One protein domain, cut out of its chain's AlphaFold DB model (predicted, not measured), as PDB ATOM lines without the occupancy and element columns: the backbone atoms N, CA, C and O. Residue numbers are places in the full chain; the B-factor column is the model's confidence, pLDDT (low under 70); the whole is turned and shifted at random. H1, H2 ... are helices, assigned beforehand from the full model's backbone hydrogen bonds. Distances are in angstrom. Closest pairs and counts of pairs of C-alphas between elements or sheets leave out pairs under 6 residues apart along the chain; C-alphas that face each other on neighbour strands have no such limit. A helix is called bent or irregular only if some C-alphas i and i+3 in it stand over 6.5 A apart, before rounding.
ATOM      1  N   PHE A   2     161.234 205.189 210.993       71.94
ATOM      2  CA  PHE A   2     162.410 206.078 210.884       71.94
ATOM      3  C   PHE A   2     162.632 207.015 212.088       71.94
ATOM      4  O   PHE A   2     163.769 207.210 212.508       71.94
ATOM      5  N   THR A   3     161.572 207.576 212.681       79.12
ATOM      6  CA  THR A   3     161.692 208.515 213.818       79.12
ATOM      7  C   THR A   3     162.149 207.834 215.109       79.12
ATOM      8  O   THR A   3     162.974 208.387 215.834       79.12
ATOM      9  N   MET A   4     161.676 206.610 215.371       82.62
ATOM     10  CA  MET A   4     162.108 205.805 216.522       82.62
ATOM     11  C   MET A   4     163.587 205.439 216.413       82.62
ATOM     12  O   MET A   4     164.339 205.698 217.346       82.62
ATOM     13  N   LEU A   5     164.032 204.949 215.250       86.69
ATOM     14  CA  LEU A   5     165.440 204.611 215.027       86.69
ATOM     15  C   LEU A   5     166.355 205.836 215.167       86.69
ATOM     16  O   LEU A   5     167.398 205.758 215.808       86.69
ATOM     17  N   LYS A   6     165.946 206.996 214.630       83.31
ATOM     18  CA  LYS A   6     166.681 208.263 214.805       83.31
ATOM     19  C   LYS A   6     166.761 208.683 216.273       83.31
ATOM     20  O   LYS A   6     167.802 209.164 216.707       83.31
ATOM     21  N   THR A   7     165.673 208.528 217.023       85.94
ATOM     22  CA  THR A   7     165.627 208.875 218.451       85.94
ATOM     23  C   THR A   7     166.519 207.945 219.263       85.94
ATOM     24  O   THR A   7     167.341 208.434 220.030       85.94
ATOM     25  N   LEU A   8     166.436 206.634 219.021       89.62
ATOM     26  CA  LEU A   8     167.291 205.634 219.654       89.62
ATOM     27  C   LEU A   8     168.770 205.889 219.351       89.62
ATOM     28  O   LEU A   8     169.571 205.946 220.275       89.62
ATOM     29  N   ARG A   9     169.122 206.128 218.079       91.88
ATOM     30  CA  ARG A   9     170.493 206.475 217.677       91.88
ATOM     31  C   ARG A   9     170.997 207.690 218.447       91.88
ATOM     32  O   ARG A   9     172.072 207.634 219.023       91.88
ATOM     33  N   THR A  10     170.228 208.780 218.475       91.25
ATOM     34  CA  THR A  10     170.645 209.979 219.208       91.25
ATOM     35  C   THR A  10     170.777 209.722 220.708       91.25
ATOM     36  O   THR A  10     171.719 210.224 221.307       91.25
ATOM     37  N   LEU A  11     169.873 208.951 221.317       91.31
ATOM     38  CA  LEU A  11     169.960 208.614 222.737       91.31
ATOM     39  C   LEU A  11     171.233 207.812 223.038       91.31
ATOM     40  O   LEU A  11     171.963 208.160 223.959       91.31
ATOM     41  N   VAL A  12     171.532 206.793 222.228       94.19
ATOM     42  CA  VAL A  12     172.770 206.008 222.345       94.19
ATOM     43  C   VAL A  12     173.996 206.905 222.177       94.19
ATOM     44  O   VAL A  12     174.909 206.833 222.994       94.19
ATOM     45  N   CYS A  13     174.004 207.801 221.185       94.81
ATOM     46  CA  CYS A  13     175.088 208.769 221.017       94.81
ATOM     47  C   CYS A  13     175.241 209.674 222.247       94.81
ATOM     48  O   CYS A  13     176.361 209.848 222.710       94.81
ATOM     49  N   TYR A  14     174.149 210.190 222.824       93.50
ATOM     50  CA  TYR A  14     174.222 211.008 224.038       93.50
ATOM     51  C   TYR A  14     174.782 210.242 225.233       93.50
ATOM     52  O   TYR A  14     175.605 210.792 225.957       93.50
ATOM     53  N   LEU A  15     174.384 208.982 225.429       93.81
ATOM     54  CA  LEU A  15     174.906 208.153 226.515       93.81
ATOM     55  C   LEU A  15     176.404 207.879 226.344       93.81
ATOM     56  O   LEU A  15     177.167 208.045 227.292       93.81
ATOM     57  N   LEU A  16     176.841 207.524 225.133       95.56
ATOM     58  CA  LEU A  16     178.256 207.283 224.837       95.56
ATOM     59  C   LEU A  16     179.091 208.563 224.961       95.56
ATOM     60  O   LEU A  16     180.149 208.549 225.587       95.56
ATOM     61  N   SER A  17     178.609 209.680 224.415       94.19
ATOM     62  CA  SER A  17     179.257 210.983 224.573       94.19
ATOM     63  C   SER A  17     179.310 211.407 226.037       94.19
ATOM     64  O   SER A  17     180.345 211.889 226.480       94.19
ATOM     65  N   GLY A  18     178.244 211.180 226.807       91.81
ATOM     66  CA  GLY A  18     178.228 211.408 228.247       91.81
ATOM     67  C   GLY A  18     179.322 210.607 228.948       91.81
ATOM     68  O   GLY A  18     180.147 211.190 229.635       91.81
ATOM     69  N   LEU A  19     179.412 209.298 228.705       93.88
ATOM     70  CA  LEU A  19     180.439 208.443 229.311       93.88
ATOM     71  C   LEU A  19     181.871 208.899 228.990       93.88
ATOM     72  O   LEU A  19     182.722 208.906 229.875       93.88
ATOM     73  N   ILE A  20     182.135 209.291 227.742       95.06
ATOM     74  CA  ILE A  20     183.477 209.696 227.295       95.06
ATOM     75  C   ILE A  20     183.837 211.095 227.807       95.06
ATOM     76  O   ILE A  20     184.959 211.328 228.255       95.06
ATOM     77  N   PHE A  21     182.898 212.038 227.733       93.88
ATOM     78  CA  PHE A  21     183.180 213.456 227.950       93.88
ATOM     79  C   PHE A  21     182.779 213.975 229.331       93.88
ATOM     80  O   PHE A  21     183.091 215.123 229.630       93.88
ATOM     81  N   ILE A  22     182.157 213.179 230.208       93.25
ATOM     82  CA  ILE A  22     181.734 213.658 231.536       93.25
ATOM     83  C   ILE A  22     182.904 214.184 232.373       93.25
ATOM     84  O   ILE A  22     182.796 215.251 232.977       93.25
ATOM     85  N   LEU A  23     184.049 213.495 232.375       93.31
ATOM     86  CA  LEU A  23     185.222 213.932 233.129       93.31
ATOM     87  C   LEU A  23     185.818 215.246 232.583       93.31
ATOM     88  O   LEU A  23     185.916 216.202 233.352       93.31
ATOM     89  N   PRO A  24     186.175 215.373 231.286       93.75
ATOM     90  CA  PRO A  24     186.671 216.649 230.772       93.75
ATOM     91  C   PRO A  24     185.625 217.766 230.874       93.75
ATOM     92  O   PRO A  24     185.987 218.898 231.185       93.75
ATOM     93  N   PHE A  25     184.335 217.465 230.688       93.06
ATOM     94  CA  PHE A  25     183.257 218.439 230.846       93.06
ATOM     95  C   PHE A  25     183.173 218.971 232.281       93.06
ATOM     96  O   PHE A  25     183.163 220.180 232.483       93.06
ATOM     97  N   THR A  26     183.157 218.092 233.287       92.44
ATOM     98  CA  THR A  26     183.072 218.504 234.701       92.44
ATOM     99  C   THR A  26     184.281 219.321 235.137       92.44
ATOM    100  O   THR A  26     184.107 220.353 235.782       92.44
ATOM    101  N   LEU A  27     185.494 218.928 234.732       94.50
ATOM    102  CA  LEU A  27     186.692 219.722 234.997       94.50
ATOM    103  C   LEU A  27     186.567 221.107 234.361       94.50
ATOM    104  O   LEU A  27     186.646 222.109 235.067       94.50
ATOM    105  N   LEU A  28     186.309 221.185 233.053       94.62
ATOM    106  CA  LEU A  28     186.183 222.466 232.358       94.62
ATOM    107  C   LEU A  28     185.061 223.342 232.940       94.62
ATOM    108  O   LEU A  28     185.245 224.553 233.030       94.62
ATOM    109  N   ALA A  29     183.944 222.759 233.382       91.12
ATOM    110  CA  ALA A  29     182.853 223.480 234.042       91.12
ATOM    111  C   ALA A  29     183.322 224.173 235.328       91.12
ATOM    112  O   ALA A  29     183.051 225.359 235.508       91.12
ATOM    113  N   LEU A  30     184.095 223.486 236.176       93.31
ATOM    114  CA  LEU A  30     184.673 224.090 237.383       93.31
ATOM    115  C   LEU A  30     185.598 225.267 237.040       93.31
ATOM    116  O   LEU A  30     185.493 226.331 237.646       93.31
ATOM    117  N   TRP A  31     186.464 225.116 236.035       93.31
ATOM    118  CA  TRP A  31     187.346 226.202 235.587       93.31
ATOM    119  C   TRP A  31     186.577 227.373 234.959       93.31
ATOM    120  O   TRP A  31     186.968 228.530 235.125       93.31
ATOM    121  N   ALA A  32     185.486 227.099 234.244       91.44
ATOM    122  CA  ALA A  32     184.636 228.128 233.655       91.44
ATOM    123  C   ALA A  32     183.901 228.942 234.731       91.44
ATOM    124  O   ALA A  32     183.811 230.162 234.598       91.44
ATOM    125  N   LEU A  33     183.464 228.305 235.828       88.88
ATOM    126  CA  LEU A  33     182.875 228.995 236.986       88.88
ATOM    127  C   LEU A  33     183.856 229.966 237.663       88.88
ATOM    128  O   LEU A  33     183.430 230.960 238.242       88.88
ATOM    129  N   LEU A  34     185.166 229.731 237.537       92.50
ATOM    130  CA  LEU A  34     186.217 230.655 237.982       92.50
ATOM    131  C   LEU A  34     186.508 231.785 236.972       92.50
ATOM    132  O   LEU A  34     187.471 232.531 237.133       92.50
ATOM    133  N   GLY A  35     185.706 231.916 235.910       89.69
ATOM    134  CA  GLY A  35     185.834 232.970 234.899       89.69
ATOM    135  C   GLY A  35     186.828 232.669 233.771       89.69
ATOM    136  O   GLY A  35     187.166 233.564 232.991       89.69
ATOM    137  N   SER A  36     187.310 231.426 233.640       94.06
ATOM    138  CA  SER A  36     188.241 231.061 232.566       94.06
ATOM    139  C   SER A  36     187.553 231.043 231.197       94.06
ATOM    140  O   SER A  36     186.811 230.118 230.858       94.06
ATOM    141  N   LYS A  37     187.867 232.039 230.357       93.06
ATOM    142  CA  LYS A  37     187.381 232.118 228.966       93.06
ATOM    143  C   LYS A  37     187.793 230.907 228.131       93.06
ATOM    144  O   LYS A  37     187.015 230.435 227.311       93.06
ATOM    145  N   TRP A  38     189.006 230.393 228.342       96.06
ATOM    146  CA  TRP A  38     189.483 229.193 227.650       96.06
ATOM    147  C   TRP A  38     188.631 227.969 228.005       96.06
ATOM    148  O   TRP A  38     188.236 227.218 227.110       96.06
ATOM    149  N   ALA A  39     188.289 227.802 229.285       94.62
ATOM    150  CA  ALA A  39     187.465 226.685 229.731       94.62
ATOM    151  C   ALA A  39     186.036 226.787 229.183       94.62
ATOM    152  O   ALA A  39     185.518 225.809 228.651       94.62
ATOM    153  N   PHE A  40     185.441 227.986 229.210       91.44
ATOM    154  CA  PHE A  40     184.133 228.241 228.603       91.44
ATOM    155  C   PHE A  40     184.116 227.932 227.098       91.44
ATOM    156  O   PHE A  40     183.254 227.194 226.624       91.44
ATOM    157  N   ASN A  41     185.107 228.422 226.346       93.56
ATOM    158  CA  ASN A  41     185.217 228.146 224.910       93.56
ATOM    159  C   ASN A  41     185.397 226.646 224.625       93.56
ATOM    160  O   ASN A  41     184.874 226.130 223.636       93.56
ATOM    161  N   SER A  42     186.114 225.936 225.500       95.69
ATOM    162  CA  SER A  42     186.312 224.488 225.398       95.69
ATOM    163  C   SER A  42     185.022 223.713 225.685       95.69
ATOM    164  O   SER A  42     184.697 222.795 224.937       95.69
ATOM    165  N   LEU A  43     184.242 224.111 226.700       94.00
ATOM    166  CA  LEU A  43     182.911 223.544 226.974       94.00
ATOM    167  C   LEU A  43     181.968 223.737 225.795       94.00
ATOM    168  O   LEU A  43     181.326 222.785 225.360       94.00
ATOM    169  N   TYR A  44     181.926 224.953 225.251       93.56
ATOM    170  CA  TYR A  44     181.117 225.250 224.078       93.56
ATOM    171  C   TYR A  44     181.532 224.393 222.870       93.56
ATOM    172  O   TYR A  44     180.689 223.819 222.184       93.56
ATOM    173  N   SER A  45     182.838 224.232 222.644       94.81
ATOM    174  CA  SER A  45     183.355 223.381 221.565       94.81
ATOM    175  C   SER A  45     182.988 221.905 221.760       94.81
ATOM    176  O   SER A  45     182.652 221.226 220.789       94.81
ATOM    177  N   LEU A  46     183.008 221.409 223.003       95.38
ATOM    178  CA  LEU A  46     182.554 220.056 223.337       95.38
ATOM    179  C   LEU A  46     181.054 219.880 223.084       95.38
ATOM    180  O   LEU A  46     180.658 218.871 222.509       95.38
ATOM    181  N   ASP A  47     180.229 220.855 223.459       94.88
ATOM    182  CA  ASP A  47     178.787 220.834 223.192       94.88
ATOM    183  C   ASP A  47     178.504 220.755 221.678       94.88
ATOM    184  O   ASP A  47     177.800 219.857 221.210       94.88
ATOM    185  N   VAL A  48     179.159 221.604 220.877       95.69
ATOM    186  CA  VAL A  48     179.074 221.566 219.405       95.69
ATOM    187  C   VAL A  48     179.536 220.219 218.840       95.69
ATOM    188  O   VAL A  48     178.884 219.671 217.944       95.69
ATOM    189  N   LEU A  49     180.637 219.657 219.349       95.31
ATOM    190  CA  LEU A  49     181.138 218.346 218.928       95.31
ATOM    191  C   LEU A  49     180.105 217.247 219.206       95.31
ATOM    192  O   LEU A  49     179.765 216.477 218.305       95.31
ATOM    193  N   ILE A  50     179.572 217.192 220.428       95.25
ATOM    194  CA  ILE A  50     178.576 216.192 220.830       95.25
ATOM    195  C   ILE A  50     177.299 216.359 220.003       95.25
ATOM    196  O   ILE A  50     176.749 215.369 219.513       95.25
ATOM    197  N   CYS A  51     176.844 217.596 219.787       95.56
ATOM    198  CA  CYS A  51     175.702 217.882 218.922       95.56
ATOM    199  C   CYS A  51     175.934 217.343 217.503       95.56
ATOM    200  O   CYS A  51     175.073 216.649 216.952       95.56
ATOM    201  N   SER A  52     177.129 217.571 216.956       94.44
ATOM    202  CA  SER A  52     177.525 217.121 215.619       94.44
ATOM    203  C   SER A  52     177.556 215.597 215.512       94.44
ATOM    204  O   SER A  52     177.003 215.052 214.559       94.44
ATOM    205  N   ILE A  53     178.072 214.891 216.523       93.19
ATOM    206  CA  ILE A  53     178.028 213.420 216.590       93.19
ATOM    207  C   ILE A  53     176.574 212.916 216.635       93.19
ATOM    208  O   ILE A  53     176.187 212.016 215.889       93.19
ATOM    209  N   CYS A  54     175.743 213.504 217.496       93.12
ATOM    210  CA  CYS A  54     174.387 213.020 217.765       93.12
ATOM    211  C   CYS A  54     173.390 213.315 216.629       93.12
ATOM    212  O   CYS A  54     172.438 212.549 216.388       93.12
ATOM    213  N   HIS A  55     173.579 214.445 215.945       92.25
ATOM    214  CA  HIS A  55     172.605 215.013 215.012       92.25
ATOM    215  C   HIS A  55     173.140 215.275 213.605       92.25
ATOM    216  O   HIS A  55     172.322 215.537 212.722       92.25
ATOM    217  N   GLY A  56     174.450 215.179 213.372       90.38
ATOM    218  CA  GLY A  56     175.066 215.508 212.084       90.38
ATOM    219  C   GLY A  56     175.013 217.003 211.764       90.38
ATOM    220  O   GLY A  56     174.760 217.380 210.623       90.38
ATOM    221  N   THR A  57     175.139 217.861 212.777       90.69
ATOM    222  CA  THR A  57     175.168 219.321 212.615       90.69
ATOM    223  C   THR A  57     176.533 219.842 212.201       90.69
ATOM    224  O   THR A  57     177.546 219.182 212.396       90.69
ATOM    225  N   HIS A  58     176.549 221.069 211.685       86.44
ATOM    226  CA  HIS A  58     177.761 221.849 211.481       86.44
ATOM    227  C   HIS A  58     177.693 223.112 212.346       86.44
ATOM    228  O   HIS A  58     176.792 223.927 212.143       86.44
ATOM    229  N   LEU A  59     178.635 223.255 213.287       87.06
ATOM    230  CA  LEU A  59     178.795 224.432 214.156       87.06
ATOM    231  C   LEU A  59     177.488 224.883 214.840       87.06
ATOM    232  O   LEU A  59     177.063 226.025 214.696       87.06
ATOM    233  N   GLU A  60     176.830 223.965 215.547       93.94
ATOM    234  CA  GLU A  60     175.596 224.235 216.296       93.94
ATOM    235  C   GLU A  60     175.632 223.463 217.619       93.94
ATOM    236  O   GLU A  60     175.875 222.254 217.605       93.94
ATOM    237  N   SER A  61     175.394 224.137 218.748       96.00
ATOM    238  CA  SER A  61     175.302 223.477 220.060       96.00
ATOM    239  C   SER A  61     173.997 222.700 220.238       96.00
ATOM    240  O   SER A  61     173.019 222.879 219.497       96.00
ATOM    241  N   ILE A  62     173.943 221.841 221.261       95.94
ATOM    242  CA  ILE A  62     172.709 221.149 221.639       95.94
ATOM    243  C   ILE A  62     171.634 222.164 222.050       95.94
ATOM    244  O   ILE A  62     170.473 222.027 221.640       95.94
ATOM    245  N   SER A  63     172.011 223.185 222.821       96.31
ATOM    246  CA  SER A  63     171.111 224.246 223.287       96.31
ATOM    247  C   SER A  63     170.491 225.017 222.117       96.31
ATOM    248  O   SER A  63     169.263 225.097 222.000       96.31
ATOM    249  N   ALA A  64     171.317 225.498 221.184       95.88
ATOM    250  CA  ALA A  64     170.841 226.244 220.023       95.88
ATOM    251  C   ALA A  64     169.962 225.391 219.097       95.88
ATOM    252  O   ALA A  64     168.930 225.860 218.598       95.88
ATOM    253  N   ARG A  65     170.322 224.116 218.896       95.56
ATOM    254  CA  ARG A  65     169.516 223.171 218.114       95.56
ATOM    255  C   ARG A  65     168.148 222.929 218.743       95.56
ATOM    256  O   ARG A  65     167.149 222.933 218.021       95.56
ATOM    257  N   SER A  66     168.109 222.716 220.057       96.50
ATOM    258  CA  SER A  66     166.876 222.429 220.797       96.50
ATOM    259  C   SER A  66     165.889 223.588 220.678       96.50
ATOM    260  O   SER A  66     164.727 223.367 220.341       96.50
ATOM    261  N   TYR A  67     166.367 224.830 220.799       97.31
ATOM    262  CA  TYR A  67     165.535 226.010 220.566       97.31
ATOM    263  C   TYR A  67     165.110 226.168 219.094       97.31
ATOM    264  O   TYR A  67     163.940 226.433 218.799       97.31
ATOM    265  N   ARG A  68     166.027 225.991 218.133       95.75
ATOM    266  CA  ARG A  68     165.715 226.145 216.698       95.75
ATOM    267  C   ARG A  68     164.648 225.158 216.226       95.75
ATOM    268  O   ARG A  68     163.817 225.515 215.394       95.75
ATOM    269  N   LEU A  69     164.678 223.931 216.742       95.50
ATOM    270  CA  LEU A  69     163.763 222.850 216.371       95.50
ATOM    271  C   LEU A  69     162.600 222.665 217.355       95.50
ATOM    272  O   LEU A  69     161.856 221.698 217.220       95.50
ATOM    273  N   ARG A  70     162.391 223.595 218.297       96.69
ATOM    274  CA  ARG A  70     161.382 223.506 219.374       96.69
ATOM    275  C   ARG A  70     159.935 223.269 218.922       96.69
ATOM    276  O   ARG A  70     159.110 222.874 219.732       96.69
ATOM    277  N   ASN A  71     159.609 223.501 217.649       95.56
ATOM    278  CA  ASN A  71     158.287 223.177 217.101       95.56
ATOM    279  C   ASN A  71     158.024 221.656 217.063       95.56
ATOM    280  O   ASN A  71     156.873 221.227 217.027       95.56
ATOM    281  N   ASP A  72     159.075 220.834 217.086       92.94
ATOM    282  CA  ASP A  72     158.984 219.391 217.306       92.94
ATOM    283  C   ASP A  72     159.031 219.096 218.816       92.94
ATOM    284  O   ASP A  72     159.956 219.508 219.522       92.94
ATOM    285  N   LYS A  73     158.044 218.329 219.306       91.88
ATOM    286  CA  LYS A  73     157.885 217.960 220.724       91.88
ATOM    287  C   LYS A  73     159.159 217.380 221.337       91.88
ATOM    288  O   LYS A  73     159.445 217.647 222.499       91.88
ATOM    289  N   ARG A  74     159.934 216.598 220.578       90.44
ATOM    290  CA  ARG A  74     161.189 216.011 221.066       90.44
ATOM    291  C   ARG A  74     162.181 217.096 221.477       90.44
ATOM    292  O   ARG A  74     162.767 217.019 222.553       90.44
ATOM    293  N   TYR A  75     162.370 218.084 220.611       93.50
ATOM    294  CA  TYR A  75     163.306 219.177 220.849       93.50
ATOM    295  C   TYR A  75     162.746 220.189 221.848       93.50
ATOM    296  O   TYR A  75     163.521 220.761 222.604       93.50
ATOM    297  N   LEU A  76     161.418 220.339 221.926       95.94
ATOM    298  CA  LEU A  76     160.771 221.114 222.984       95.94
ATOM    299  C   LEU A  76     161.081 220.545 224.372       95.94
ATOM    300  O   LEU A  76     161.546 221.277 225.238       95.94
ATOM    301  N   TYR A  77     160.874 219.241 224.586       94.12
ATOM    302  CA  TYR A  77     161.194 218.618 225.875       94.12
ATOM    303  C   TYR A  77     162.687 218.665 226.182       94.12
ATOM    304  O   TYR A  77     163.068 218.906 227.323       94.12
ATOM    305  N   GLN A  78     163.528 218.481 225.163       93.81
ATOM    306  CA  GLN A  78     164.970 218.620 225.310       93.81
ATOM    307  C   GLN A  78     165.361 220.039 225.750       93.81
ATOM    308  O   GLN A  78     166.137 220.183 226.687       93.81
ATOM    309  N   MET A  79     164.787 221.071 225.127       96.94
ATOM    310  CA  MET A  79     164.998 222.474 225.487       96.94
ATOM    311  C   MET A  79     164.567 222.748 226.931       96.94
ATOM    312  O   MET A  79     165.367 223.242 227.713       96.94
ATOM    313  N   LEU A  80     163.346 222.351 227.310       96.69
ATOM    314  CA  LEU A  80     162.828 222.552 228.669       96.69
ATOM    315  C   LEU A  80     163.697 221.868 229.730       96.69
ATOM    316  O   LEU A  80     163.924 222.430 230.799       96.69
ATOM    317  N   PHE A  81     164.193 220.664 229.438       95.44
ATOM    318  CA  PHE A  81     165.095 219.945 230.333       95.44
ATOM    319  C   PHE A  81     166.442 220.662 230.483       95.44
ATOM    320  O   PHE A  81     166.930 220.821 231.599       95.44
ATOM    321  N   ILE A  82     167.026 221.129 229.376       94.50
ATOM    322  CA  ILE A  82     168.294 221.866 229.401       94.50
ATOM    323  C   ILE A  82     168.128 223.192 230.144       94.50
ATOM    324  O   ILE A  82     168.919 223.477 231.037       94.50
ATOM    325  N   ASP A  83     167.090 223.970 229.835       95.75
ATOM    326  CA  ASP A  83     166.817 225.245 230.505       95.75
ATOM    327  C   ASP A  83     166.601 225.050 232.011       95.75
ATOM    328  O   ASP A  83     167.105 225.837 232.811       95.75
ATOM    329  N   LEU A  84     165.919 223.973 232.421       95.62
ATOM    330  CA  LEU A  84     165.751 223.627 233.834       95.62
ATOM    331  C   LEU A  84     167.098 223.370 234.529       95.62
ATOM    332  O   LEU A  84     167.318 223.880 235.627       95.62
ATOM    333  N   LEU A  85     167.987 222.595 233.898       91.94
ATOM    334  CA  LEU A  85     169.311 222.280 234.445       91.94
ATOM    335  C   LEU A  85     170.265 223.479 234.432       91.94
ATOM    336  O   LEU A  85     171.088 223.615 235.337       91.94
ATOM    337  N   ALA A  86     170.163 224.343 233.424       90.88
ATOM    338  CA  ALA A  86     171.011 225.520 233.269       90.88
ATOM    339  C   ALA A  86     170.584 226.677 234.181       90.88
ATOM    340  O   ALA A  86     171.430 227.472 234.589       90.88
ATOM    341  N   LYS A  87     169.299 226.757 234.553       91.62
ATOM    342  CA  LYS A  87     168.728 227.835 235.377       91.62
ATOM    343  C   LYS A  87     169.552 228.248 236.609       91.62
ATOM    344  O   LYS A  87     169.719 229.454 236.786       91.62
ATOM    345  N   PRO A  88     170.067 227.337 237.459       89.06
ATOM    346  CA  PRO A  88     170.871 227.729 238.621       89.06
ATOM    347  C   PRO A  88     172.217 228.388 238.275       89.06
ATOM    348  O   PRO A  88     172.781 229.059 239.132       89.06
ATOM    349  N   PHE A  89     172.724 228.212 237.052       85.31
ATOM    350  CA  PHE A  89     174.045 228.699 236.638       85.31
ATOM    351  C   PHE A  89     173.977 229.855 235.635       85.31
ATOM    352  O   PHE A  89     174.813 230.751 235.688       85.31
ATOM    353  N   ASP A  90     172.990 229.841 234.737       85.31
ATOM    354  CA  ASP A  90     172.882 230.782 233.616       85.31
ATOM    355  C   ASP A  90     171.520 231.508 233.568       85.31
ATOM    356  O   ASP A  90     171.275 232.348 232.707       85.31
ATOM    357  N   GLY A  91     170.596 231.232 234.493       89.75
ATOM    358  CA  GLY A  91     169.275 231.872 234.526       89.75
ATOM    359  C   GLY A  91     168.274 231.316 233.500       89.75
ATOM    360  O   GLY A  91     168.449 230.229 232.957       89.75
ATOM    361  N   ALA A  92     167.168 232.034 233.277       92.12
ATOM    362  CA  ALA A  92     166.063 231.587 232.409       92.12
ATOM    363  C   ALA A  92     166.420 231.639 230.912       92.12
ATOM    364  O   ALA A  92     167.291 232.408 230.545       92.12
ATOM    365  N   ASP A  93     165.741 230.885 230.045       93.94
ATOM    366  CA  ASP A  93     165.868 230.968 228.574       93.94
ATOM    367  C   ASP A  93     167.299 230.761 228.021       93.94
ATOM    368  O   ASP A  93     167.720 231.396 227.044       93.94
ATOM    369  N   HIS A  94     168.066 229.859 228.642       95.06
ATOM    370  CA  HIS A  94     169.441 229.529 228.255       95.06
ATOM    371  C   HIS A  94     169.537 229.103 226.779       95.06
ATOM    372  O   HIS A  94     170.345 229.651 226.021       95.06
ATOM    373  N   CYS A  95     168.684 228.176 226.335       96.50
ATOM    374  CA  CYS A  95     168.697 227.677 224.961       96.50
ATOM    375  C   CYS A  95     168.375 228.764 223.924       96.50
ATOM    376  O   CYS A  95     168.966 228.781 222.841       96.50
ATOM    377  N   GLU A  96     167.468 229.692 224.245       97.06
ATOM    378  CA  GLU A  96     167.161 230.820 223.364       97.06
ATOM    379  C   GLU A  96     168.362 231.755 223.215       97.06
ATOM    380  O   GLU A  96     168.715 232.145 222.095       97.06
ATOM    381  N   ARG A  97     169.011 232.109 224.328       95.56
ATOM    382  CA  ARG A  97     170.201 232.964 224.293       95.56
ATOM    383  C   ARG A  97     171.344 232.315 223.531       95.56
ATOM    384  O   ARG A  97     171.961 232.996 222.714       95.56
ATOM    385  N   ALA A  98     171.579 231.020 223.743       94.56
ATOM    386  CA  ALA A  98     172.577 230.258 222.996       94.56
ATOM    387  C   ALA A  98     172.308 230.345 221.486       94.56
ATOM    388  O   ALA A  98     173.192 230.722 220.720       94.56
ATOM    389  N   TRP A  99     171.060 230.115 221.061       95.50
ATOM    390  CA  TRP A  99     170.678 230.235 219.653       95.50
ATOM    391  C   TRP A  99     170.895 231.647 219.086       95.50
ATOM    392  O   TRP A  99     171.420 231.794 217.978       95.50
ATOM    393  N   ARG A 100     170.507 232.694 219.827       95.00
ATOM    394  CA  ARG A 100     170.686 234.093 219.396       95.00
ATOM    395  C   ARG A 100     172.165 234.470 219.278       95.00
ATOM    396  O   ARG A 100     172.534 235.123 218.303       95.00
ATOM    397  N   TRP A 101     172.991 234.058 220.239       93.44
ATOM    398  CA  TRP A 101     174.434 234.304 220.229       93.44
ATOM    399  C   TRP A 101     175.125 233.557 219.086       93.44
ATOM    400  O   TRP A 101     175.852 234.170 218.311       93.44
ATOM    401  N   GLU A 102     174.831 232.271 218.884       94.06
ATOM    402  CA  GLU A 102     175.394 231.517 217.758       94.06
ATOM    403  C   GLU A 102     175.041 232.148 216.414       94.06
ATOM    404  O   GLU A 102     175.893 232.267 215.537       94.06
ATOM    405  N   LYS A 103     173.797 232.610 216.255       91.19
ATOM    406  CA  LYS A 103     173.356 233.283 215.030       91.19
ATOM    407  C   LYS A 103     174.092 234.606 214.783       91.19
ATOM    408  O   LYS A 103     174.195 235.014 213.629       91.19
ATOM    409  N   SER A 104     174.575 235.286 215.826       91.50
ATOM    410  CA  SER A 104     175.312 236.546 215.677       91.50
ATOM    411  C   SER A 104     176.802 236.341 215.394       91.50
ATOM    412  O   SER A 104     177.395 237.170 214.703       91.50
ATOM    413  N   VAL A 105     177.403 235.248 215.878       87.31
ATOM    414  CA  VAL A 105     178.852 234.999 215.745       87.31
ATOM    415  C   VAL A 105     179.212 233.993 214.648       87.31
ATOM    416  O   VAL A 105     180.300 234.077 214.079       87.31
ATOM    417  N   ILE A 106     178.312 233.067 214.302       84.12
ATOM    418  CA  ILE A 106     178.540 232.034 213.284       84.12
ATOM    419  C   ILE A 106     177.883 232.468 211.977       84.12
ATOM    420  O   ILE A 106     176.668 232.366 211.791       84.12
TER     421      ILE A 106
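AT A GLANCE: This is residues 2 to 106 of the 109 residues of an uncharacterized protein of Pseudoalteromonas sp. S1649 (UniProt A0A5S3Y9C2). A long helix, H1, is bent into an arch, and H2 folds back under it like a bowstring; on H2's other side sits a cluster of three crossed helices, H3, H4 and H5. Short H3 is in the middle, joining the two parts. The printed part has 105 residues with five named helices, H1 to H5, and no named strand: all helix. It is compact, with a radius of gyration of the C-alphas of 13.6 A, and elongated, spanning 43 by 28 by 26 A.

HOW THE PARTS SIT: H1, residues 2 to 33, was assigned as one helix by its hydrogen bonds but is bent: C-alphas 20 and 23 are 7.4 A apart, and its arms H1a, residues 2 to 20, and H1b, residues 23 to 33, stand about perpendicular, at 75 degrees. H2, residues 37 to 55, forms a helical hairpin with H1b, a steep tilt of 41 degrees, opposite ways; the closest C-alphas, of Ala 32 and Ala 39, are 5.0 A apart. H1a touches H2 with residues 9 to 17 alone, closest at the C-alphas of Thr 10 and Cys 54, 5.0 A. The hub H3, residues 62 to 68, touches residues 47 to 51 of H2, closest at the C-alphas of Cys 51 and Ile 62, 5.2 A. H4, residues 73 to 90, touches H3, closest at the C-alphas of Ser 66 and Tyr 75, 4.8 A. H5, residues 94 to 105, is about perpendicular to H3, at 86 degrees, with the C-alphas of Ala 64 and Trp 99 closest, 4.0 A. H5 touches H4 at 88 degrees, but is apart from H2. Every O i to N i+4 pair is within hydrogen-bond range in H1a, H1b, H2, H3 and H5; in H4, 12 of 14.

IN THESE COORDINATES: H1a begins at C-alpha 2 (162.410, 206.078, 210.884) and is 26.9 A long; H1b is 15.7 A, H2 26.6 A. H4, 23.6 A, is irregular, with C-alphas 85 and 88 at 7.0 A. H5, 16.6 A, ends at C-alpha 105 (178.852, 234.999, 215.745).

THE WHOLE: The C-alphas farthest apart, of Phe 2 and Leu 34, are 43.6 A apart. The printed part has no cut and no long link, and no printed residue is under pLDDT 70.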